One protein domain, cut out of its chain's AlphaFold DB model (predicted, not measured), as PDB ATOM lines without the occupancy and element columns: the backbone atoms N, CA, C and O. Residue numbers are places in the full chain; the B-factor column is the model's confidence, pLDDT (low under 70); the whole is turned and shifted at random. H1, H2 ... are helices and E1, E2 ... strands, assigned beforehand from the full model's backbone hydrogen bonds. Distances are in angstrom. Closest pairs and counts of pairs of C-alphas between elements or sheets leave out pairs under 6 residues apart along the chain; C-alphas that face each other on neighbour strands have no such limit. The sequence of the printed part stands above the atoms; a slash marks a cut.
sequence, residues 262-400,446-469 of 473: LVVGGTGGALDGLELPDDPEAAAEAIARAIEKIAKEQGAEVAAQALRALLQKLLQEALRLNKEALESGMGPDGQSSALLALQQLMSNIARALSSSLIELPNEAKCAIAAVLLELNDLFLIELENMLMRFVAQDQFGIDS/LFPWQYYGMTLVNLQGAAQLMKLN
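Overview. This is residues 262 to 400 and 446 to 469 of the 473 residues of an uncharacterized protein of Myxococcales bacterium (UniProt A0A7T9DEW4). Five helices form an elongated up-and-down bundle, each running against the one before it: H2 and H3 lie side by side, H4 packs on H2, H5 packs on H3, and the shorter H1 slants over H2 and H3 near one end. A tiny strand hairpin, E1 and E2, sits by H1, and residues 384 to 400 stick out. The printed part has 163 residues, in the order E1 E2 H1 H2 H3 H4 H5, with E1 - E2 antiparallel and the class mostly helix. It is compact, with a radius of gyration of the C-alphas of 17.1 A and spans of 55 by 36 by 23 A.

Arrangement. E1, residues 262 to 264, and E2, residues 274 to 276, form a hairpin, with N 262 and O 276 3.0 A apart and N 276 and O 262 2.9 A apart, within hydrogen-bond range. The closest C-alphas of E2 and H1, residues 280 to 298, are those of Leu 276 and Ala 283, 5.1 A apart. H1 forms a helical hairpin with H2, residues 300 to 327, at a shallow tilt of 30 degrees; H1 touches H2 with residues 291 to 295 alone, closest at C-alphas Ala 295 and Ala 303, 5.0 A. H1 touches H3, residues 332 to 356, at a steep tilt of 42 degrees, closest at C-alphas Ala 284 and Ile 349, 4.5 A. H2 and H3 form a helical hairpin at 12 degrees; H2 touches H3 with residues 314 to 326 alone, closest at C-alphas Asn 322 and Gln 335, 5.6 A. H4, residues 362 to 392, touches H2 with residues 363 to 375 alone, the same way at 17 degrees, closest at C-alphas Ala 300 and Ala 364, 4.0 A. H5, residues 447 to 467, touches H3 with residues 455 to 462 alone, closest at C-alphas Ser 347 and Thr 455, 7.2 A. H2 and H5 are apart. Every O i to N i+4 pair is within hydrogen-bond range in H1, H2 and H4, against 19 of 21 in H3 and 15 of 17 in H5.

Along the chain. E1 begins at C-alpha 262 (77.915, 202.750, 154.537). H1 spans 26.1 A, H2 40.6 A, H3 36.1 A, H4 45.3 A and H5 31.7 A. H5 ends at C-alpha 467 (105.448, 187.325, 167.582).

Size, cuts and confidence. The C-alphas farthest apart, Glu 297 and Asp 399, are 57.3 A apart. Residues 401 to 445 are not printed; C-alphas 400 and 446 are 13.2 A apart across this cut. Mean pLDDT of the printed part is 76.7, with residues 262 to 269, 389 to 400 and 446 to 469 among those under 70.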
ATOM      1  N   LEU A 262      77.852 202.230 153.165       52.62
ATOM      2  CA  LEU A 262      77.915 202.750 154.537       52.62
ATOM      3  C   LEU A 262      78.943 203.890 154.660       52.62
ATOM      4  O   LEU A 262      80.146 203.663 154.526       52.62
ATOM      5  N   VAL A 263      78.498 205.112 154.976       64.94
ATOM      6  CA  VAL A 263      79.393 206.283 155.085       64.94
ATOM      7  C   VAL A 263      79.871 206.513 156.523       64.94
ATOM      8  O   VAL A 263      79.078 206.776 157.436       64.94
ATOM      9  N   VAL A 264      81.190 206.502 156.734       62.50
ATOM     10  CA  VAL A 264      81.798 206.854 158.026       62.50
ATOM     11  C   VAL A 264      81.837 208.381 158.191       62.50
ATOM     12  O   VAL A 264      82.743 209.058 157.711       62.50
ATOM     13  N   GLY A 265      80.830 208.934 158.877       44.16
ATOM     14  CA  GLY A 265      80.788 210.346 159.289       44.16
ATOM     15  C   GLY A 265      81.299 210.590 160.718       44.16
ATOM     16  O   GLY A 265      80.900 209.881 161.649       44.16
ATOM     17  N   GLY A 266      82.141 211.609 160.896       39.84
ATOM     18  CA  GLY A 266      82.717 212.064 162.165       39.84
ATOM     19  C   GLY A 266      82.997 213.576 162.169       39.84
ATOM     20  O   GLY A 266      82.558 214.307 161.284       39.84
ATOM     21  N   THR A 267      83.663 214.072 163.215       33.97
ATOM     22  CA  THR A 267      83.783 215.514 163.521       33.97
ATOM     23  C   THR A 267      85.073 216.164 162.989       33.97
ATOM     24  O   THR A 267      85.706 216.946 163.701       33.97
ATOM     25  N   GLY A 268      85.505 215.830 161.771       52.91
ATOM     26  CA  GLY A 268      86.784 216.259 161.185       52.91
ATOM     27  C   GLY A 268      87.920 215.241 161.361       52.91
ATOM     28  O   GLY A 268      89.083 215.629 161.475       52.91
ATOM     29  N   GLY A 269      87.589 213.950 161.445       67.06
ATOM     30  CA  GLY A 269      88.535 212.848 161.617       67.06
ATOM     31  C   GLY A 269      89.150 212.362 160.301       67.06
ATOM     32  O   GLY A 269      88.592 212.529 159.220       67.06
ATOM     33  N   ALA A 270      90.296 211.683 160.384       73.00
ATOM     34  CA  ALA A 270      91.045 211.215 159.212       73.00
ATOM     35  C   ALA A 270      90.358 210.095 158.386       73.00
ATOM     36  O   ALA A 270      90.882 209.702 157.345       73.00
ATOM     37  N   LEU A 271      89.203 209.595 158.842       83.00
ATOM     38  CA  LEU A 271      88.356 208.604 158.162       83.00
ATOM     39  C   LEU A 271      87.029 209.196 157.643       83.00
ATOM     40  O   LEU A 271      86.196 208.449 157.133       83.00
ATOM     41  N   ASP A 272      86.811 210.507 157.782       84.19
ATOM     42  CA  ASP A 272      85.550 211.135 157.380       84.19
ATOM     43  C   ASP A 272      85.333 211.047 155.866       84.19
ATOM     44  O   ASP A 272      86.199 211.412 155.066       84.19
ATOM     45  N   GLY A 273      84.145 210.582 155.475       87.44
ATOM     46  CA  GLY A 273      83.804 210.360 154.069       87.44
ATOM     47  C   GLY A 273      84.392 209.073 153.485       87.44
ATOM     48  O   GLY A 273      84.389 208.913 152.267       87.44
ATOM     49  N   LEU A 274      84.879 208.146 154.321       89.00
ATOM     50  CA  LEU A 274      85.135 206.778 153.881       89.00
ATOM     51  C   LEU A 274      83.793 206.087 153.594       89.00
ATOM     52  O   LEU A 274      83.045 205.748 154.512       89.00
ATOM     53  N   GLU A 275      83.502 205.903 152.310       89.56
ATOM     54  CA  GLU A 275      82.414 205.061 151.814       89.56
ATOM     55  C   GLU A 275      82.867 203.596 151.879       89.56
ATOM     56  O   GLU A 275      83.874 203.214 151.274       89.56
ATOM     57  N   LEU A 276      82.153 202.783 152.655       90.62
ATOM     58  CA  LEU A 276      82.399 201.351 152.773       90.62
ATOM     59  C   LEU A 276      81.441 200.598 151.834       90.62
ATOM     60  O   LEU A 276      80.228 200.765 151.974       90.62
ATOM     61  N   PRO A 277      81.954 199.778 150.896       90.56
ATOM     62  CA  PRO A 277      81.116 198.960 150.025       90.56
ATOM     63  C   PRO A 277      80.371 197.877 150.816       90.56
ATOM     64  O   PRO A 277      80.852 197.416 151.849       90.56
ATOM     65  N   ASP A 278      79.242 197.413 150.275       87.69
ATOM     66  CA  ASP A 278      78.397 196.376 150.893       87.69
ATOM     67  C   ASP A 278      79.106 195.020 151.076       87.69
ATOM     68  O   ASP A 278      78.714 194.208 151.915       87.69
ATOM     69  N   ASP A 279      80.141 194.750 150.275       91.12
ATOM     70  CA  ASP A 279      80.936 193.531 150.391       91.12
ATOM     71  C   ASP A 279      81.929 193.625 151.573       91.12
ATOM     72  O   ASP A 279      82.782 194.520 151.596       91.12
ATOM     73  N   PRO A 280      81.882 192.697 152.549       86.50
ATOM     74  CA  PRO A 280      82.669 192.791 153.779       86.50
ATOM     75  C   PRO A 280      84.167 192.511 153.588       86.50
ATOM     76  O   PRO A 280      84.947 192.736 154.516       86.50
ATOM     77  N   GLU A 281      84.601 191.980 152.442       89.88
ATOM     78  CA  GLU A 281      86.025 191.843 152.111       89.88
ATOM     79  C   GLU A 281      86.545 193.150 151.494       89.88
ATOM     80  O   GLU A 281      87.530 193.712 151.978       89.88
ATOM     81  N   ALA A 282      85.811 193.726 150.539       91.69
ATOM     82  CA  ALA A 282      86.106 195.039 149.971       91.69
ATOM     83  C   ALA A 282      86.053 196.169 151.019       91.69
ATOM     84  O   ALA A 282      86.891 197.076 150.983       91.69
ATOM     85  N   ALA A 283      85.129 196.106 151.987       91.38
ATOM     86  CA  ALA A 283      85.052 197.051 153.103       91.38
ATOM     87  C   ALA A 283      86.286 196.959 154.008       91.38
ATOM     88  O   ALA A 283      86.880 197.979 154.362       91.38
ATOM     89  N   ALA A 284      86.728 195.741 154.326       91.81
ATOM     90  CA  ALA A 284      87.952 195.521 155.083       91.81
ATOM     91  C   ALA A 284      89.201 196.032 154.345       91.81
ATOM     92  O   ALA A 284      90.052 196.671 154.967       91.81
ATOM     93  N   GLU A 285      89.305 195.824 153.027       93.44
ATOM     94  CA  GLU A 285      90.393 196.407 152.233       93.44
ATOM     95  C   GLU A 285      90.335 197.943 152.182       93.44
ATOM     96  O   GLU A 285      91.378 198.600 152.188       93.44
ATOM     97  N   ALA A 286      89.141 198.540 152.094       93.12
ATOM     98  CA  ALA A 286      88.971 199.994 152.108       93.12
ATOM     99  C   ALA A 286      89.447 200.590 153.443       93.12
ATOM    100  O   ALA A 286      90.216 201.555 153.447       93.12
ATOM    101  N   ILE A 287      89.079 199.956 154.560       92.88
ATOM    102  CA  ILE A 287      89.545 200.304 155.909       92.88
ATOM    103  C   ILE A 287      91.063 200.150 156.015       92.88
ATOM    104  O   ILE A 287      91.738 201.090 156.434       92.88
ATOM    105  N   ALA A 288      91.624 199.010 155.599       93.12
ATOM    106  CA  ALA A 288      93.065 198.771 155.669       93.12
ATOM    107  C   ALA A 288      93.857 199.815 154.866       93.12
ATOM    108  O   ALA A 288      94.784 200.418 155.406       93.12
ATOM    109  N   ARG A 289      93.434 200.122 153.629       93.94
ATOM    110  CA  ARG A 289      94.040 201.176 152.791       93.94
ATOM    111  C   ARG A 289      93.925 202.570 153.417       93.94
ATOM    112  O   ARG A 289      94.871 203.352 153.329       93.94
ATOM    113  N   ALA A 290      92.804 202.890 154.067       95.00
ATOM    114  CA  ALA A 290      92.629 204.165 154.759       95.00
ATOM    115  C   ALA A 290      93.568 204.289 155.974       95.00
ATOM    116  O   ALA A 290      94.267 205.292 156.111       95.00
ATOM    117  N   ILE A 291      93.655 203.253 156.812       93.62
ATOM    118  CA  ILE A 291      94.546 203.213 157.983       93.62
ATOM    119  C   ILE A 291      96.022 203.231 157.570       93.62
ATOM    120  O   ILE A 291      96.817 203.954 158.168       93.62
ATOM    121  N   GLU A 292      96.392 202.511 156.510       93.94
ATOM    122  CA  GLU A 292      97.739 202.532 155.932       93.94
ATOM    123  C   GLU A 292      98.117 203.938 155.434       93.94
ATOM    124  O   GLU A 292      99.216 204.424 155.714       93.94
ATOM    125  N   LYS A 293      97.189 204.631 154.759       94.88
ATOM    126  CA  LYS A 293      97.370 206.023 154.335       94.88
ATOM    127  C   LYS A 293      97.553 206.959 155.534       94.88
ATOM    128  O   LYS A 293      98.488 207.754 155.528       94.88
ATOM    129  N   ILE A 294      96.728 206.839 156.578       94.50
ATOM    130  CA  ILE A 294      96.867 207.640 157.807       94.50
ATOM    131  C   ILE A 294      98.217 207.362 158.479       94.50
ATOM    132  O   ILE A 294      98.898 208.302 158.877       94.50
ATOM    133  N   ALA A 295      98.665 206.106 158.537       93.88
ATOM    134  CA  ALA A 295      99.969 205.756 159.100       93.88
ATOM    135  C   ALA A 295     101.133 206.359 158.292       93.88
ATOM    136  O   ALA A 295     102.105 206.830 158.886       93.88
ATOM    137  N   LYS A 296     101.022 206.385 156.955       93.25
ATOM    138  CA  LYS A 296     102.013 206.977 156.038       93.25
ATOM    139  C   LYS A 296     102.005 208.521 156.049       93.25
ATOM    140  O   LYS A 296     103.066 209.115 155.876       93.25
ATOM    141  N   GLU A 297     100.858 209.175 156.258       95.25
ATOM    142  CA  GLU A 297     100.712 210.647 156.196       95.25
ATOM    143  C   GLU A 297     100.755 211.358 157.563       95.25
ATOM    144  O   GLU A 297     101.252 212.479 157.653       95.25
ATOM    145  N   GLN A 298     100.218 210.735 158.615       95.38
ATOM    146  CA  GLN A 298      99.963 211.342 159.935       95.38
ATOM    147  C   GLN A 298     100.650 210.588 161.088       95.38
ATOM    148  O   GLN A 298     100.716 211.098 162.205       95.38
ATOM    149  N   GLY A 299     101.210 209.405 160.816       94.25
ATOM    150  CA  GLY A 299     102.007 208.621 161.757       94.25
ATOM    151  C   GLY A 299     101.249 207.494 162.467       94.25
ATOM    152  O   GLY A 299     100.021 207.398 162.440       94.25
ATOM    153  N   ALA A 300     102.031 206.627 163.114       91.81
ATOM    154  CA  ALA A 300     101.588 205.402 163.784       91.81
ATOM    155  C   ALA A 300     100.448 205.620 164.793       91.81
ATOM    156  O   ALA A 300      99.442 204.912 164.766       91.81
ATOM    157  N   GLU A 301     100.606 206.608 165.675       91.88
ATOM    158  CA  GLU A 301      99.679 206.859 166.777       91.88
ATOM    159  C   GLU A 301      98.307 207.330 166.275       91.88
ATOM    160  O   GLU A 301      97.279 206.823 166.720       91.88
ATOM    161  N   VAL A 302      98.281 208.232 165.288       94.44
ATOM    162  CA  VAL A 302      97.035 208.739 164.691       94.44
ATOM    163  C   VAL A 302      96.293 207.623 163.951       94.44
ATOM    164  O   VAL A 302      95.073 207.513 164.064       94.44
ATOM    165  N   ALA A 303      97.018 206.743 163.252       92.50
ATOM    166  CA  ALA A 303      96.432 205.575 162.595       92.50
ATOM    167  C   ALA A 303      95.828 204.580 163.598       92.50
ATOM    168  O   ALA A 303      94.717 204.095 163.387       92.50
ATOM    169  N   ALA A 304      96.514 204.318 164.714       91.25
ATOM    170  CA  ALA A 304      96.008 203.463 165.785       91.25
ATOM    171  C   ALA A 304      94.771 204.069 166.477       91.25
ATOM    172  O   ALA A 304      93.782 203.370 166.695       91.25
ATOM    173  N   GLN A 305      94.773 205.376 166.760       92.31
ATOM    174  CA  GLN A 305      93.607 206.076 167.313       92.31
ATOM    175  C   GLN A 305      92.409 206.051 166.347       92.31
ATOM    176  O   GLN A 305      91.291 205.762 166.775       92.31
ATOM    177  N   ALA A 306      92.635 206.277 165.048       92.38
ATOM    178  CA  ALA A 306      91.599 206.188 164.018       92.38
ATOM    179  C   ALA A 306      91.019 204.766 163.898       92.38
ATOM    180  O   ALA A 306      89.800 204.603 163.840       92.38
ATOM    181  N   LEU A 307      91.875 203.738 163.932       92.88
ATOM    182  CA  LEU A 307      91.470 202.330 163.924       92.88
ATOM    183  C   LEU A 307      90.625 201.972 165.159       92.88
ATOM    184  O   LEU A 307      89.566 201.359 165.017       92.88
ATOM    185  N   ARG A 308      91.054 202.399 166.357       92.31
ATOM    186  CA  ARG A 308      90.322 202.168 167.613       92.31
ATOM    187  C   ARG A 308      88.941 202.830 167.573       92.31
ATOM    188  O   ARG A 308      87.951 202.174 167.885       92.31
ATOM    189  N   ALA A 309      88.859 204.090 167.140       90.81
ATOM    190  CA  ALA A 309      87.596 204.823 167.031       90.81
ATOM    191  C   ALA A 309      86.629 204.184 166.015       90.81
ATOM    192  O   ALA A 309      85.435 204.053 166.293       90.81
ATOM    193  N   LEU A 310      87.139 203.737 164.861       91.12
ATOM    194  CA  LEU A 310      86.345 203.036 163.850       91.12
ATOM    195  C   LEU A 310      85.761 201.726 164.394       91.12
ATOM    196  O   LEU A 310      84.567 201.475 164.240       91.12
ATOM    197  N   LEU A 311      86.585 200.902 165.045       88.88
ATOM    198  CA  LEU A 311      86.159 199.591 165.538       88.88
ATOM    199  C   LEU A 311      85.231 199.700 166.758       88.88
ATOM    200  O   LEU A 311      84.264 198.946 166.844       88.88
ATOM    201  N   GLN A 312      85.419 200.703 167.623       88.62
ATOM    202  CA  GLN A 312      84.433 201.057 168.654       88.62
ATOM    203  C   GLN A 312      83.076 201.440 168.044       88.62
ATOM    204  O   GLN A 312      82.040 200.982 168.526       88.62
ATOM    205  N   LYS A 313      83.063 202.232 166.963       89.25
ATOM    206  CA  LYS A 313      81.827 202.639 166.276       89.25
ATOM    207  C   LYS A 313      81.123 201.455 165.598       89.25
ATOM    208  O   LYS A 313      79.908 201.328 165.720       89.25
ATOM    209  N   LEU A 314      81.875 200.566 164.940       87.12
ATOM    210  CA  LEU A 314      81.342 199.334 164.340       87.12
ATOM    211  C   LEU A 314      80.730 198.398 165.395       87.12
ATOM    212  O   LEU A 314      79.646 197.858 165.178       87.12
ATOM    213  N   LEU A 315      81.379 198.245 166.554       86.25
ATOM    214  CA  LEU A 315      80.842 197.447 167.656       86.25
ATOM    215  C   LEU A 315      79.563 198.061 168.246       86.25
ATOM    216  O   LEU A 315      78.586 197.345 168.448       86.25
ATOM    217  N   GLN A 316      79.544 199.375 168.496       88.00
ATOM    218  CA  GLN A 316      78.348 200.074 168.986       88.00
ATOM    219  C   GLN A 316      77.157 199.895 168.036       88.00
ATOM    220  O   GLN A 316      76.042 199.640 168.489       88.00
ATOM    221  N   GLU A 317      77.399 199.971 166.728       87.38
ATOM    222  CA  GLU A 317      76.362 199.795 165.714       87.38
ATOM    223  C   GLU A 317      75.856 198.346 165.641       87.38
ATOM    224  O   GLU A 317      74.648 198.113 165.591       87.38
ATOM    225  N   ALA A 318      76.741 197.352 165.743       83.50
ATOM    226  CA  ALA A 318      76.337 195.949 165.828       83.50
ATOM    227  C   ALA A 318      75.538 195.637 167.109       83.50
ATOM    228  O   ALA A 318      74.553 194.898 167.058       83.50
ATOM    229  N   LEU A 319      75.909 196.230 168.251       85.25
ATOM    230  CA  LEU A 319      75.146 196.124 169.500       85.25
ATOM    231  C   LEU A 319      73.766 196.798 169.383       85.25
ATOM    232  O   LEU A 319      72.783 196.247 169.883       85.25
ATOM    233  N   ARG A 320      73.669 197.940 168.683       89.44
ATOM    234  CA  ARG A 320      72.394 198.608 168.361       89.44
ATOM    235  C   ARG A 320      71.498 197.709 167.507       89.44
ATOM    236  O   ARG A 320      70.356 197.462 167.885       89.44
ATOM    237  N   LEU A 321      72.026 197.167 166.409       84.56
ATOM    238  CA  LEU A 321      71.294 196.271 165.506       84.56
ATOM    239  C   LEU A 321      70.842 194.980 166.205       84.56
ATOM    240  O   LEU A 321      69.707 194.547 166.020       84.56
ATOM    241  N   ASN A 322      71.685 194.387 167.057       81.62
ATOM    242  CA  ASN A 322      71.316 193.201 167.833       81.62
ATOM    243  C   ASN A 322      70.203 193.512 168.854       81.62
ATOM    244  O   ASN A 322      69.253 192.743 169.002       81.62
ATOM    245  N   LYS A 323      70.261 194.680 169.510       86.06
ATOM    246  CA  LYS A 323      69.181 195.154 170.385       86.06
ATOM    247  C   LYS A 323      67.866 195.335 169.614       86.06
ATOM    248  O   LYS A 323      66.826 194.898 170.096       86.06
ATOM    249  N   GLU A 324      67.900 195.920 168.421       87.12
ATOM    250  CA  GLU A 324      66.706 196.105 167.582       87.12
ATOM    251  C   GLU A 324      66.146 194.774 167.049       87.12
ATOM    252  O   GLU A 324      64.928 194.597 166.988       87.12
ATOM    253  N   ALA A 325      67.002 193.793 166.745       82.69
ATOM    254  CA  ALA A 325      66.580 192.426 166.429       82.69
ATOM    255  C   ALA A 325      65.877 191.751 167.626       82.69
ATOM    256  O   ALA A 325      64.838 191.112 167.453       82.69
ATOM    257  N   LEU A 326      66.395 191.941 168.846       82.06
ATOM    258  CA  LEU A 326      65.775 191.453 170.083       82.06
ATOM    259  C   LEU A 326      64.410 192.125 170.339       82.06
ATOM    260  O   LEU A 326      63.419 191.441 170.590       82.06
ATOM    261  N   GLU A 327      64.340 193.457 170.246       87.25
ATOM    262  CA  GLU A 327      63.124 194.248 170.512       87.25
ATOM    263  C   GLU A 327      62.032 194.054 169.447       87.25
ATOM    264  O   GLU A 327      60.843 194.106 169.766       87.25
ATOM    265  N   SER A 328      62.405 193.764 168.196       89.25
ATOM    266  CA  SER A 328      61.460 193.410 167.123       89.25
ATOM    267  C   SER A 328      60.961 191.960 167.182       89.25
ATOM    268  O   SER A 328      60.104 191.574 166.384       89.25
ATOM    269  N   GLY A 329      61.462 191.152 168.123       90.19
ATOM    270  CA  GLY A 329      61.096 189.744 168.249       90.19
ATOM    271  C   GLY A 329      61.620 188.872 167.106       90.19
ATOM    272  O   GLY A 329      61.029 187.825 166.827       90.19
ATOM    273  N   MET A 330      62.709 189.273 166.434       83.44
ATOM    274  CA  MET A 330      63.403 188.361 165.523       83.44
ATOM    275  C   MET A 330      63.913 187.155 166.310       83.44
ATOM    276  O   MET A 330      64.520 187.294 167.374       83.44
ATOM    277  N   GLY A 331      63.681 185.962 165.756       81.88
ATOM    278  CA  GLY A 331      64.186 184.719 166.326       81.88
ATOM    279  C   GLY A 331      65.723 184.664 166.371       81.88
ATOM    280  O   GLY A 331      66.392 185.520 165.778       81.88
ATOM    281  N   PRO A 332      66.294 183.637 167.027       71.50
ATOM    282  CA  PRO A 332      67.742 183.504 167.227       71.50
ATOM    283  C   PRO A 332      68.572 183.623 165.940       71.50
ATOM    284  O   PRO A 332      69.671 184.176 165.960       71.50
ATOM    285  N   ASP A 333      68.020 183.173 164.810       73.62
ATOM    286  CA  ASP A 333      68.649 183.240 163.485       73.62
ATOM    287  C   ASP A 333      68.922 184.689 163.031       73.62
ATOM    288  O   ASP A 333      69.963 184.976 162.441       73.62
ATOM    289  N   GLY A 334      68.016 185.624 163.347       70.94
ATOM    290  CA  GLY A 334      68.169 187.043 163.013       70.94
ATOM    291  C   GLY A 334      69.250 187.716 163.859       70.94
ATOM    292  O   GLY A 334      70.138 188.371 163.319       70.94
ATOM    293  N   GLN A 335      69.231 187.479 165.172       67.44
ATOM    294  CA  GLN A 335      70.221 188.017 166.120       67.44
ATOM    295  C   GLN A 335      71.639 187.505 165.811       67.44
ATOM    296  O   GLN A 335      72.602 188.273 165.793       67.44
ATOM    297  N   SER A 336      71.757 186.217 165.466       74.00
ATOM    298  CA  SER A 336      73.026 185.592 165.073       74.00
ATOM    299  C   SER A 336      73.632 186.229 163.816       74.00
ATOM    300  O   SER A 336      74.852 186.319 163.705       74.00
ATOM    301  N   SER A 337      72.802 186.695 162.873       77.12
ATOM    302  CA  SER A 337      73.274 187.223 161.585       77.12
ATOM    303  C   SER A 337      74.068 188.531 161.706       77.12
ATOM    304  O   SER A 337      75.117 188.664 161.076       77.12
ATOM    305  N   ALA A 338      73.630 189.465 162.558       74.94
ATOM    306  CA  ALA A 338      74.305 190.751 162.750       74.94
ATOM    307  C   ALA A 338      75.661 190.586 163.454       74.94
ATOM    308  O   ALA A 338      76.651 191.210 163.066       74.94
ATOM    309  N   LEU A 339      75.730 189.697 164.452       76.56
ATOM    310  CA  LEU A 339      76.978 189.415 165.156       76.56
ATOM    311  C   LEU A 339      77.975 188.656 164.275       76.56
ATOM    312  O   LEU A 339      79.159 188.989 164.265       76.56
ATOM    313  N   LEU A 340      77.491 187.694 163.482       81.62
ATOM    314  CA  LEU A 340      78.305 186.969 162.507       81.62
ATOM    315  C   LEU A 340      78.856 187.908 161.423       81.62
ATOM    316  O   LEU A 340      80.019 187.785 161.049       81.62
ATOM    317  N   ALA A 341      78.060 188.878 160.958       80.62
ATOM    318  CA  ALA A 341      78.515 189.898 160.014       80.62
ATOM    319  C   ALA A 341      79.630 190.780 160.608       80.62
ATOM    320  O   ALA A 341      80.650 190.988 159.948       80.62
ATOM    321  N   LEU A 342      79.497 191.228 161.866       82.75
ATOM    322  CA  LEU A 342      80.567 191.955 162.564       82.75
ATOM    323  C   LEU A 342      81.829 191.090 162.711       82.75
ATOM    324  O   LEU A 342      82.927 191.546 162.404       82.75
ATOM    325  N   GLN A 343      81.685 189.841 163.155       84.06
ATOM    326  CA  GLN A 343      82.792 188.900 163.350       84.06
ATOM    327  C   GLN A 343      83.544 188.629 162.035       84.06
ATOM    328  O   GLN A 343      84.777 188.655 162.005       84.06
ATOM    329  N   GLN A 344      82.811 188.453 160.931       86.69
ATOM    330  CA  GLN A 344      83.375 188.301 159.591       86.69
ATOM    331  C   GLN A 344      84.106 189.575 159.141       86.69
ATOM    332  O   GLN A 344      85.235 189.490 158.654       86.69
ATOM    333  N   LEU A 345      83.509 190.755 159.354       83.94
ATOM    334  CA  LEU A 345      84.124 192.047 159.038       83.94
ATOM    335  C   LEU A 345      85.416 192.266 159.840       83.94
ATOM    336  O   LEU A 345      86.437 192.604 159.249       83.94
ATOM    337  N   MET A 346      85.422 192.009 161.152       82.75
ATOM    338  CA  MET A 346      86.630 192.112 161.981       82.75
ATOM    339  C   MET A 346      87.719 191.127 161.540       82.75
ATOM    340  O   MET A 346      88.886 191.509 161.441       82.75
ATOM    341  N   SER A 347      87.359 189.878 161.214       84.94
ATOM    342  CA  SER A 347      88.320 188.896 160.694       84.94
ATOM    343  C   SER A 347      88.903 189.323 159.344       84.94
ATOM    344  O   SER A 347      90.099 189.131 159.113       84.94
ATOM    345  N   ASN A 348      88.091 189.918 158.467       87.00
ATOM    346  CA  ASN A 348      88.555 190.464 157.197       87.00
ATOM    347  C   ASN A 348      89.443 191.702 157.411       87.00
ATOM    348  O   ASN A 348      90.495 191.785 156.786       87.00
ATOM    349  N   ILE A 349      89.095 192.615 158.329       85.00
ATOM    350  CA  ILE A 349      89.921 193.784 158.691       85.00
ATOM    351  C   ILE A 349      91.285 193.328 159.222       85.00
ATOM    352  O   ILE A 349      92.306 193.827 158.761       85.00
ATOM    353  N   ALA A 350      91.337 192.338 160.117       85.00
ATOM    354  CA  ALA A 350      92.600 191.784 160.612       85.00
ATOM    355  C   ALA A 350      93.445 191.139 159.489       85.00
ATOM    356  O   ALA A 350      94.671 191.278 159.465       85.00
ATOM    357  N   ARG A 351      92.803 190.482 158.510       87.62
ATOM    358  CA  ARG A 351      93.480 189.900 157.338       87.62
ATOM    359  C   ARG A 351      94.013 190.979 156.385       87.62
ATOM    360  O   ARG A 351      95.169 190.896 155.984       87.62
ATOM    361  N   ALA A 352      93.213 191.997 156.079       87.81
ATOM    362  CA  ALA A 352      93.587 193.110 155.205       87.81
ATOM    363  C   ALA A 352      94.650 194.020 155.848       87.81
ATOM    364  O   ALA A 352      95.575 194.473 155.181       87.81
ATOM    365  N   LEU A 353      94.581 194.232 157.165       86.44
ATOM    366  CA  LEU A 353      95.647 194.901 157.902       86.44
ATOM    367  C   LEU A 353      96.920 194.055 157.914       86.44
ATOM    368  O   LEU A 353      97.980 194.618 157.684       86.44
ATOM    369  N   SER A 354      96.870 192.735 158.133       85.56
ATOM    370  CA  SER A 354      98.106 191.930 158.196       85.56
ATOM    371  C   SER A 354      98.880 191.875 156.871       85.56
ATOM    372  O   SER A 354     100.110 191.846 156.906       85.56
ATOM    373  N   SER A 355      98.210 191.966 155.714       87.50
ATOM    374  CA  SER A 355      98.880 192.142 154.418       87.50
ATOM    375  C   SER A 355      99.450 193.559 154.227       87.50
ATOM    376  O   SER A 355     100.618 193.688 153.856       87.50
ATOM    377  N   SER A 356      98.695 194.620 154.546       84.69
ATOM    378  CA  SER A 356      99.163 196.022 154.468       84.69
ATOM    379  C   SER A 356     100.271 196.367 155.480       84.69
ATOM    380  O   SER A 356     101.167 197.165 155.194       84.69
ATOM    381  N   LEU A 357     100.268 195.738 156.659       80.12
ATOM    382  CA  LEU A 357     101.237 195.940 157.745       80.12
ATOM    383  C   LEU A 357     102.673 195.565 157.355       80.12
ATOM    384  O   LEU A 357     103.614 195.956 158.047       80.12
ATOM    385  N   ILE A 358     102.882 194.831 156.258       84.88
ATOM    386  CA  ILE A 358     104.222 194.489 155.769       84.88
ATOM    387  C   ILE A 358     105.010 195.762 155.408       84.88
ATOM    388  O   ILE A 358     106.180 195.861 155.786       84.88
ATOM    389  N   GLU A 359     104.371 196.756 154.780       85.88
ATOM    390  CA  GLU A 359     105.022 197.993 154.311       85.88
ATOM    391  C   GLU A 359     105.164 199.101 155.368       85.88
ATOM    392  O   GLU A 359     105.872 200.083 155.137       85.88
ATOM    393  N   LEU A 360     104.479 198.994 156.507       86.19
ATOM    394  CA  LEU A 360     104.458 200.063 157.509       86.19
ATOM    395  C   LEU A 360     105.754 200.115 158.353       86.19
ATOM    396  O   LEU A 360     106.431 199.098 158.509       86.19
ATOM    397  N   PRO A 361     106.121 201.273 158.939       88.25
ATOM    398  CA  PRO A 361     107.196 201.347 159.934       88.25
ATOM    399  C   PRO A 361     106.888 200.473 161.157       88.25
ATOM    400  O   PRO A 361     105.724 200.358 161.541       88.25
ATOM    401  N   ASN A 362     107.907 199.904 161.814       89.31
ATOM    402  CA  ASN A 362     107.710 199.015 162.974       89.31
ATOM    403  C   ASN A 362     106.844 199.653 164.077       89.31
ATOM    404  O   ASN A 362     105.949 198.993 164.588       89.31
ATOM    405  N   GLU A 363     107.023 200.944 164.359       88.00
ATOM    406  CA  GLU A 363     106.199 201.718 165.304       88.00
ATOM    407  C   GLU A 363     104.695 201.647 164.976       88.00
ATOM    408  O   GLU A 363     103.870 201.409 165.856       88.00
ATOM    409  N   ALA A 364     104.331 201.776 163.694       86.88
ATOM    410  CA  ALA A 364     102.950 201.642 163.232       86.88
ATOM    411  C   ALA A 364     102.455 200.194 163.323       86.88
ATOM    412  O   ALA A 364     101.293 199.976 163.666       86.88
ATOM    413  N   LYS A 365     103.329 199.204 163.090       88.94
ATOM    414  CA  LYS A 365     102.981 197.790 163.287       88.94
ATOM    415  C   LYS A 365     102.644 197.498 164.746       88.94
ATOM    416  O   LYS A 365     101.605 196.898 165.001       88.94
ATOM    417  N   CYS A 366     103.465 197.967 165.686       90.12
ATOM    418  CA  CYS A 366     103.232 197.780 167.117       90.12
ATOM    419  C   CYS A 366     101.962 198.509 167.591       90.12
ATOM    420  O   CYS A 366     101.152 197.927 168.308       90.12
ATOM    421  N   ALA A 367     101.739 199.752 167.147       89.19
ATOM    422  CA  ALA A 367     100.560 200.530 167.536       89.19
ATOM    423  C   ALA A 367      99.242 199.921 167.011       89.19
ATOM    424  O   ALA A 367      98.260 199.837 167.747       89.19
ATOM    425  N   ILE A 368      99.221 199.444 165.760       85.31
ATOM    426  CA  ILE A 368      98.057 198.753 165.179       85.31
ATOM    427  C   ILE A 368      97.851 197.381 165.840       85.31
ATOM    428  O   ILE A 368      96.713 197.012 166.130       85.31
ATOM    429  N   ALA A 369      98.929 196.650 166.137       86.62
ATOM    430  CA  ALA A 369      98.873 195.381 166.862       86.62
ATOM    431  C   ALA A 369      98.239 195.524 168.256       86.62
ATOM    432  O   ALA A 369      97.352 194.745 168.598       86.62
ATOM    433  N   ALA A 370      98.631 196.547 169.024       87.94
ATOM    434  CA  ALA A 370      98.058 196.824 170.342       87.94
ATOM    435  C   ALA A 370      96.540 197.075 170.277       87.94
ATOM    436  O   ALA A 370      95.787 196.504 171.062       87.94
ATOM    437  N   VAL A 371      96.069 197.852 169.293       87.88
ATOM    438  CA  VAL A 371      94.629 198.109 169.095       87.88
ATOM    439  C   VAL A 371      93.861 196.834 168.729       87.88
ATOM    440  O   VAL A 371      92.744 196.640 169.205       87.88
ATOM    441  N   LEU A 372      94.444 195.941 167.922       83.69
ATOM    442  CA  LEU A 372      93.820 194.655 167.589       83.69
ATOM    443  C   LEU A 372      93.709 193.721 168.809       83.69
ATOM    444  O   LEU A 372      92.724 192.990 168.911       83.69
ATOM    445  N   LEU A 373      94.671 193.765 169.737       84.38
ATOM    446  CA  LEU A 373      94.618 193.007 170.994       84.38
ATOM    447  C   LEU A 373      93.551 193.562 171.953       84.38
ATOM    448  O   LEU A 373      92.704 192.805 172.415       84.38
ATOM    449  N   GLU A 374      93.508 194.880 172.172       83.94
ATOM    450  CA  GLU A 374      92.477 195.515 173.015       83.94
ATOM    451  C   GLU A 374      91.046 195.203 172.549       83.94
ATOM    452  O   GLU A 374      90.134 195.032 173.357       83.94
ATOM    453  N   LEU A 375      90.833 195.137 171.232       77.25
ATOM    454  CA  LEU A 375      89.524 194.834 170.654       77.25
ATOM    455  C   LEU A 375      89.148 193.358 170.761       77.25
ATOM    456  O   LEU A 375      87.960 193.057 170.863       77.25
ATOM    457  N   ASN A 376      90.126 192.449 170.770       78.56
ATOM    458  CA  ASN A 376      89.878 191.049 171.097       78.56
ATOM    459  C   ASN A 376      89.342 190.928 172.529       78.56
ATOM    460  O   ASN A 376      88.299 190.310 172.736       78.56
ATOM    461  N   ASP A 377      89.994 191.577 173.494       78.75
ATOM    462  CA  ASP A 377      89.576 191.538 174.900       78.75
ATOM    463  C   ASP A 377      88.176 192.143 175.082       78.75
ATOM    464  O   ASP A 377      87.317 191.571 175.755       78.75
ATOM    465  N   LEU A 378      87.899 193.263 174.409       76.31
ATOM    466  CA  LEU A 378      86.601 193.932 174.477       76.31
ATOM    467  C   LEU A 378      85.481 193.130 173.783       76.31
ATOM    468  O   LEU A 378      84.346 193.123 174.263       76.31
ATOM    469  N   PHE A 379      85.788 192.395 172.708       74.12
ATOM    470  CA  PHE A 379      84.846 191.460 172.080       74.12
ATOM    471  C   PHE A 379      84.576 190.231 172.960       74.12
ATOM    472  O   PHE A 379      83.428 189.801 173.054       74.12
ATOM    473  N   LEU A 380      85.596 189.689 173.636       75.81
ATOM    474  CA  LEU A 380      85.431 188.582 174.586       75.81
ATOM    475  C   LEU A 380      84.520 188.977 175.758       75.81
ATOM    476  O   LEU A 380      83.617 188.215 176.096       75.81
ATOM    477  N   ILE A 381      84.689 190.186 176.307       75.25
ATOM    478  CA  ILE A 381      83.832 190.722 177.379       75.25
ATOM    479  C   ILE A 381      82.368 190.840 176.926       75.25
ATOM    480  O   ILE A 381      81.465 190.410 177.643       75.25
ATOM    481  N   GLU A 382      82.095 191.386 175.734       73.75
ATOM    482  CA  GLU A 382      80.704 191.498 175.266       73.75
ATOM    483  C   GLU A 382      80.095 190.156 174.838       73.75
ATOM    484  O   GLU A 382      78.887 189.947 174.993       73.75
ATOM    485  N   LEU A 383      80.912 189.208 174.368       69.19
ATOM    486  CA  LEU A 383      80.476 187.834 174.130       69.19
ATOM    487  C   LEU A 383      80.082 187.145 175.448       69.19
ATOM    488  O   LEU A 383      79.025 186.516 175.511       69.19
ATOM    489  N   GLU A 384      80.873 187.310 176.511       74.44
ATOM    490  CA  GLU A 384      80.559 186.810 177.855       74.44
ATOM    491  C   GLU A 384      79.265 187.437 178.398       74.44
ATOM    492  O   GLU A 384      78.346 186.714 178.795       74.44
ATOM    493  N   ASN A 385      79.123 188.766 178.318       70.75
ATOM    494  CA  ASN A 385      77.894 189.476 178.697       70.75
ATOM    495  C   ASN A 385      76.661 188.951 177.944       70.75
ATOM    496  O   ASN A 385      75.582 188.804 178.525       70.75
ATOM    497  N   MET A 386      76.800 188.676 176.645       68.94
ATOM    498  CA  MET A 386      75.711 188.159 175.819       68.94
ATOM    499  C   MET A 386      75.343 186.723 176.195       68.94
ATOM    500  O   MET A 386      74.158 186.423 176.354       68.94
ATOM    501  N   LEU A 387      76.335 185.852 176.402       65.50
ATOM    502  CA  LEU A 387      76.126 184.481 176.872       65.50
ATOM    503  C   LEU A 387      75.418 184.466 178.232       65.50
ATOM    504  O   LEU A 387      74.440 183.738 178.403       65.50
ATOM    505  N   MET A 388      75.828 185.330 179.163       70.00
ATOM    506  CA  MET A 388      75.175 185.479 180.466       70.00
ATOM    507  C   MET A 388      73.710 185.926 180.338       70.00
ATOM    508  O   MET A 388      72.851 185.407 181.052       70.00
ATOM    509  N   ARG A 389      73.382 186.814 179.386       69.00
ATOM    510  CA  ARG A 389      71.983 187.195 179.092       69.00
ATOM    511  C   ARG A 389      71.173 186.041 178.496       69.00
ATOM    512  O   ARG A 389      70.035 185.845 178.916       69.00
ATOM    513  N   PHE A 390      71.740 185.255 177.577       61.78
ATOM    514  CA  PHE A 390      71.068 184.068 177.028       61.78
ATOM    515  C   PHE A 390      70.801 183.003 178.101       61.78
ATOM    516  O   PHE A 390      69.701 182.455 178.156       61.78
ATOM    517  N   VAL A 391      71.769 182.748 178.988       66.00
ATOM    518  CA  VAL A 391      71.612 181.819 180.121       66.00
ATOM    519  C   VAL A 391      70.569 182.330 181.123       66.00
ATOM    520  O   VAL A 391      69.778 181.538 181.631       66.00
ATOM    521  N   ALA A 392      70.514 183.641 181.375       67.25
ATOM    522  CA  ALA A 392      69.532 184.247 182.278       67.25
ATOM    523  C   ALA A 392      68.089 184.247 181.731       67.25
ATOM    524  O   ALA A 392      67.148 184.304 182.520       67.25
ATOM    525  N   GLN A 393      67.895 184.179 180.408       63.28
ATOM    526  CA  GLN A 393      66.564 184.159 179.780       63.28
ATOM    527  C   GLN A 393      65.918 182.764 179.687       63.28
ATOM    528  O   GLN A 393      64.809 182.655 179.167       63.28
ATOM    529  N   ASP A 394      66.585 181.711 180.175       53.00
ATOM    530  CA  ASP A 394      66.054 180.341 180.315       53.00
ATOM    531  C   ASP A 394      65.436 179.735 179.030       53.00
ATOM    532  O   ASP A 394      64.563 178.868 179.071       53.00
ATOM    533  N   GLN A 395      65.893 180.178 177.850       52.56
ATOM    534  CA  GLN A 395      65.336 179.737 176.558       52.56
ATOM    535  C   GLN A 395      65.755 178.312 176.148       52.56
ATOM    536  O   GLN A 395      65.230 177.764 175.178       52.56
ATOM    537  N   PHE A 396      66.675 177.689 176.889       47.69
ATOM    538  CA  PHE A 396      67.136 176.318 176.673       47.69
ATOM    539  C   PHE A 396      67.012 175.528 177.979       47.69
ATOM    540  O   PHE A 396      67.690 175.840 178.955       47.69
ATOM    541  N   GLY A 397      66.145 174.508 177.984       42.94
ATOM    542  CA  GLY A 397      65.780 173.737 179.179       42.94
ATOM    543  C   GLY A 397      66.972 173.260 180.023       42.94
ATOM    544  O   GLY A 397      67.962 172.744 179.510       42.94
ATOM    545  N   ILE A 398      66.826 173.419 181.338       48.38
ATOM    546  CA  ILE A 398      67.905 173.788 182.273       48.38
ATOM    547  C   ILE A 398      69.077 172.792 182.410       48.38
ATOM    548  O   ILE A 398      70.204 173.221 182.675       48.38
ATOM    549  N   ASP A 399      68.858 171.484 182.248       47.56
ATOM    550  CA  ASP A 399      69.770 170.484 182.834       47.56
ATOM    551  C   ASP A 399      70.906 169.981 181.919       47.56
ATOM    552  O   ASP A 399      71.983 169.650 182.418       47.56
ATOM    553  N   SER A 400      70.732 169.931 180.592       42.69
ATOM    554  CA  SER A 400      71.794 169.467 179.669       42.69
ATOM    555  C   SER A 400      72.686 170.601 179.145       42.69
ATOM    556  O   SER A 400      73.871 170.394 178.858       42.69
ATOM    557  N   LEU A 446      74.351 173.021 167.397       44.94
ATOM    558  CA  LEU A 446      75.730 173.465 167.679       44.94
ATOM    559  C   LEU A 446      76.367 174.369 166.600       44.94
ATOM    560  O   LEU A 446      77.550 174.690 166.696       44.94
ATOM    561  N   PHE A 447      75.598 174.825 165.606       44.72
ATOM    562  CA  PHE A 447      76.104 175.654 164.500       44.72
ATOM    563  C   PHE A 447      76.917 176.901 164.910       44.72
ATOM    564  O   PHE A 447      77.946 177.125 164.278       44.72
ATOM    565  N   PRO A 448      76.565 177.685 165.954       53.22
ATOM    566  CA  PRO A 448      77.360 178.858 166.337       53.22
ATOM    567  C   PRO A 448      78.812 178.532 166.730       53.22
ATOM    568  O   PRO A 448      79.725 179.314 166.472       53.22
ATOM    569  N   TRP A 449      79.052 177.364 167.334       48.16
ATOM    570  CA  TRP A 449      80.294 177.094 168.070       48.16
ATOM    571  C   TRP A 449      81.500 176.775 167.182       48.16
ATOM    572  O   TRP A 449      82.633 177.065 167.565       48.16
ATOM    573  N   GLN A 450      81.274 176.259 165.971       51.19
ATOM    574  CA  GLN A 450      82.353 176.016 165.005       51.19
ATOM    575  C   GLN A 450      82.987 177.330 164.506       51.19
ATOM    576  O   GLN A 450      84.194 177.385 164.269       51.19
ATOM    577  N   TYR A 451      82.207 178.415 164.414       55.03
ATOM    578  CA  TYR A 451      82.693 179.719 163.949       55.03
ATOM    579  C   TYR A 451      83.524 180.464 165.009       55.03
ATOM    580  O   TYR A 451      84.501 181.138 164.663       55.03
ATOM    581  N   TYR A 452      83.208 180.295 166.300       56.38
ATOM    582  CA  TYR A 452      84.011 180.860 167.395       56.38
ATOM    583  C   TYR A 452      85.420 180.249 167.456       56.38
ATOM    584  O   TYR A 452      86.399 180.988 167.574       56.38
ATOM    585  N   GLY A 453      85.545 178.929 167.261       55.66
ATOM    586  CA  GLY A 453      86.847 178.251 167.192       55.66
ATOM    587  C   GLY A 453      87.750 178.798 166.077       55.66
ATOM    588  O   GLY A 453      88.910 179.119 166.324       55.66
ATOM    589  N   MET A 454      87.210 179.004 164.868       50.50
ATOM    590  CA  MET A 454      87.984 179.585 163.758       50.50
ATOM    591  C   MET A 454      88.447 181.024 164.023       50.50
ATOM    592  O   MET A 454      89.498 181.433 163.536       50.50
ATOM    593  N   THR A 455      87.677 181.807 164.782       56.03
ATOM    594  CA  THR A 455      88.029 183.206 165.078       56.03
ATOM    595  C   THR A 455      89.187 183.289 166.065       56.03
ATOM    596  O   THR A 455      90.134 184.030 165.811       56.03
ATOM    597  N   LEU A 456      89.179 182.455 167.110       54.38
ATOM    598  CA  LEU A 456      90.322 182.316 168.016       54.38
ATOM    599  C   LEU A 456      91.582 181.855 167.270       54.38
ATOM    600  O   LEU A 456      92.641 182.442 167.466       54.38
ATOM    601  N   VAL A 457      91.475 180.890 166.347       53.88
ATOM    602  CA  VAL A 457      92.615 180.435 165.524       53.88
ATOM    603  C   VAL A 457      93.146 181.546 164.606       53.88
ATOM    604  O   VAL A 457      94.356 181.757 164.537       53.88
ATOM    605  N   ASN A 458      92.274 182.310 163.939       55.53
ATOM    606  CA  ASN A 458      92.692 183.420 163.073       55.53
ATOM    607  C   ASN A 458      93.349 184.570 163.863       55.53
ATOM    608  O   ASN A 458      94.326 185.158 163.395       55.53
ATOM    609  N   LEU A 459      92.856 184.872 165.068       56.66
ATOM    610  CA  LEU A 459      93.425 185.901 165.949       56.66
ATOM    611  C   LEU A 459      94.720 185.430 166.625       56.66
ATOM    612  O   LEU A 459      95.672 186.202 166.721       56.66
ATOM    613  N   GLN A 460      94.828 184.149 166.983       57.78
ATOM    614  CA  GLN A 460      96.087 183.534 167.410       57.78
ATOM    615  C   GLN A 460      97.117 183.536 166.266       57.78
ATOM    616  O   GLN A 460      98.302 183.760 166.511       57.78
ATOM    617  N   GLY A 461      96.677 183.383 165.012       54.16
ATOM    618  CA  GLY A 461      97.495 183.599 163.816       54.16
ATOM    619  C   GLY A 461      97.998 185.042 163.684       54.16
ATOM    620  O   GLY A 461      99.183 185.254 163.431       54.16
ATOM    621  N   ALA A 462      97.143 186.040 163.937       54.03
ATOM    622  CA  ALA A 462      97.546 187.448 163.977       54.03
ATOM    623  C   ALA A 462      98.550 187.732 165.114       54.03
ATOM    624  O   ALA A 462      99.576 188.371 164.884       54.03
ATOM    625  N   ALA A 463      98.326 187.183 166.311       54.47
ATOM    626  CA  ALA A 463      99.256 187.285 167.436       54.47
ATOM    627  C   ALA A 463     100.596 186.569 167.165       54.47
ATOM    628  O   ALA A 463     101.654 187.063 167.557       54.47
ATOM    629  N   GLN A 464     100.602 185.441 166.444       54.16
ATOM    630  CA  GLN A 464     101.845 184.786 166.014       54.16
ATOM    631  C   GLN A 464     102.568 185.556 164.896       54.16
ATOM    632  O   GLN A 464     103.797 185.588 164.897       54.16
ATOM    633  N   LEU A 465     101.847 186.248 164.007       47.56
ATOM    634  CA  LEU A 465     102.436 187.202 163.056       47.56
ATOM    635  C   LEU A 465     103.102 188.391 163.767       47.56
ATOM    636  O   LEU A 465     104.178 188.816 163.352       47.56
ATOM    637  N   MET A 466     102.529 188.878 164.872       51.91
ATOM    638  CA  MET A 466     103.179 189.876 165.737       51.91
ATOM    639  C   MET A 466     104.416 189.288 166.434       51.91
ATOM    640  O   MET A 466     105.474 189.910 166.440       51.91
ATOM    641  N   LYS A 467     104.331 188.048 166.938       48.47
ATOM    642  CA  LYS A 467     105.448 187.325 167.582       48.47
ATOM    643  C   LYS A 467     106.622 187.034 166.631       48.47
ATOM    644  O   LYS A 467     107.746 186.855 167.093       48.47
ATOM    645  N   LEU A 468     106.380 187.012 165.317       46.78
ATOM    646  CA  LEU A 468     107.408 186.925 164.271       46.78
ATOM    647  C   LEU A 468     108.126 188.262 163.995       46.78
ATOM    648  O   LEU A 468     109.150 188.256 163.313       46.78
ATOM    649  N   ASN A 469     107.634 189.387 164.523       50.44
ATOM    650  CA  ASN A 469     108.233 190.714 164.372       50.44
ATOM    651  C   ASN A 469     108.699 191.232 165.749       50.44
ATOM    652  O   ASN A 469     108.072 192.092 166.362       50.44
TER     653      ASN A 469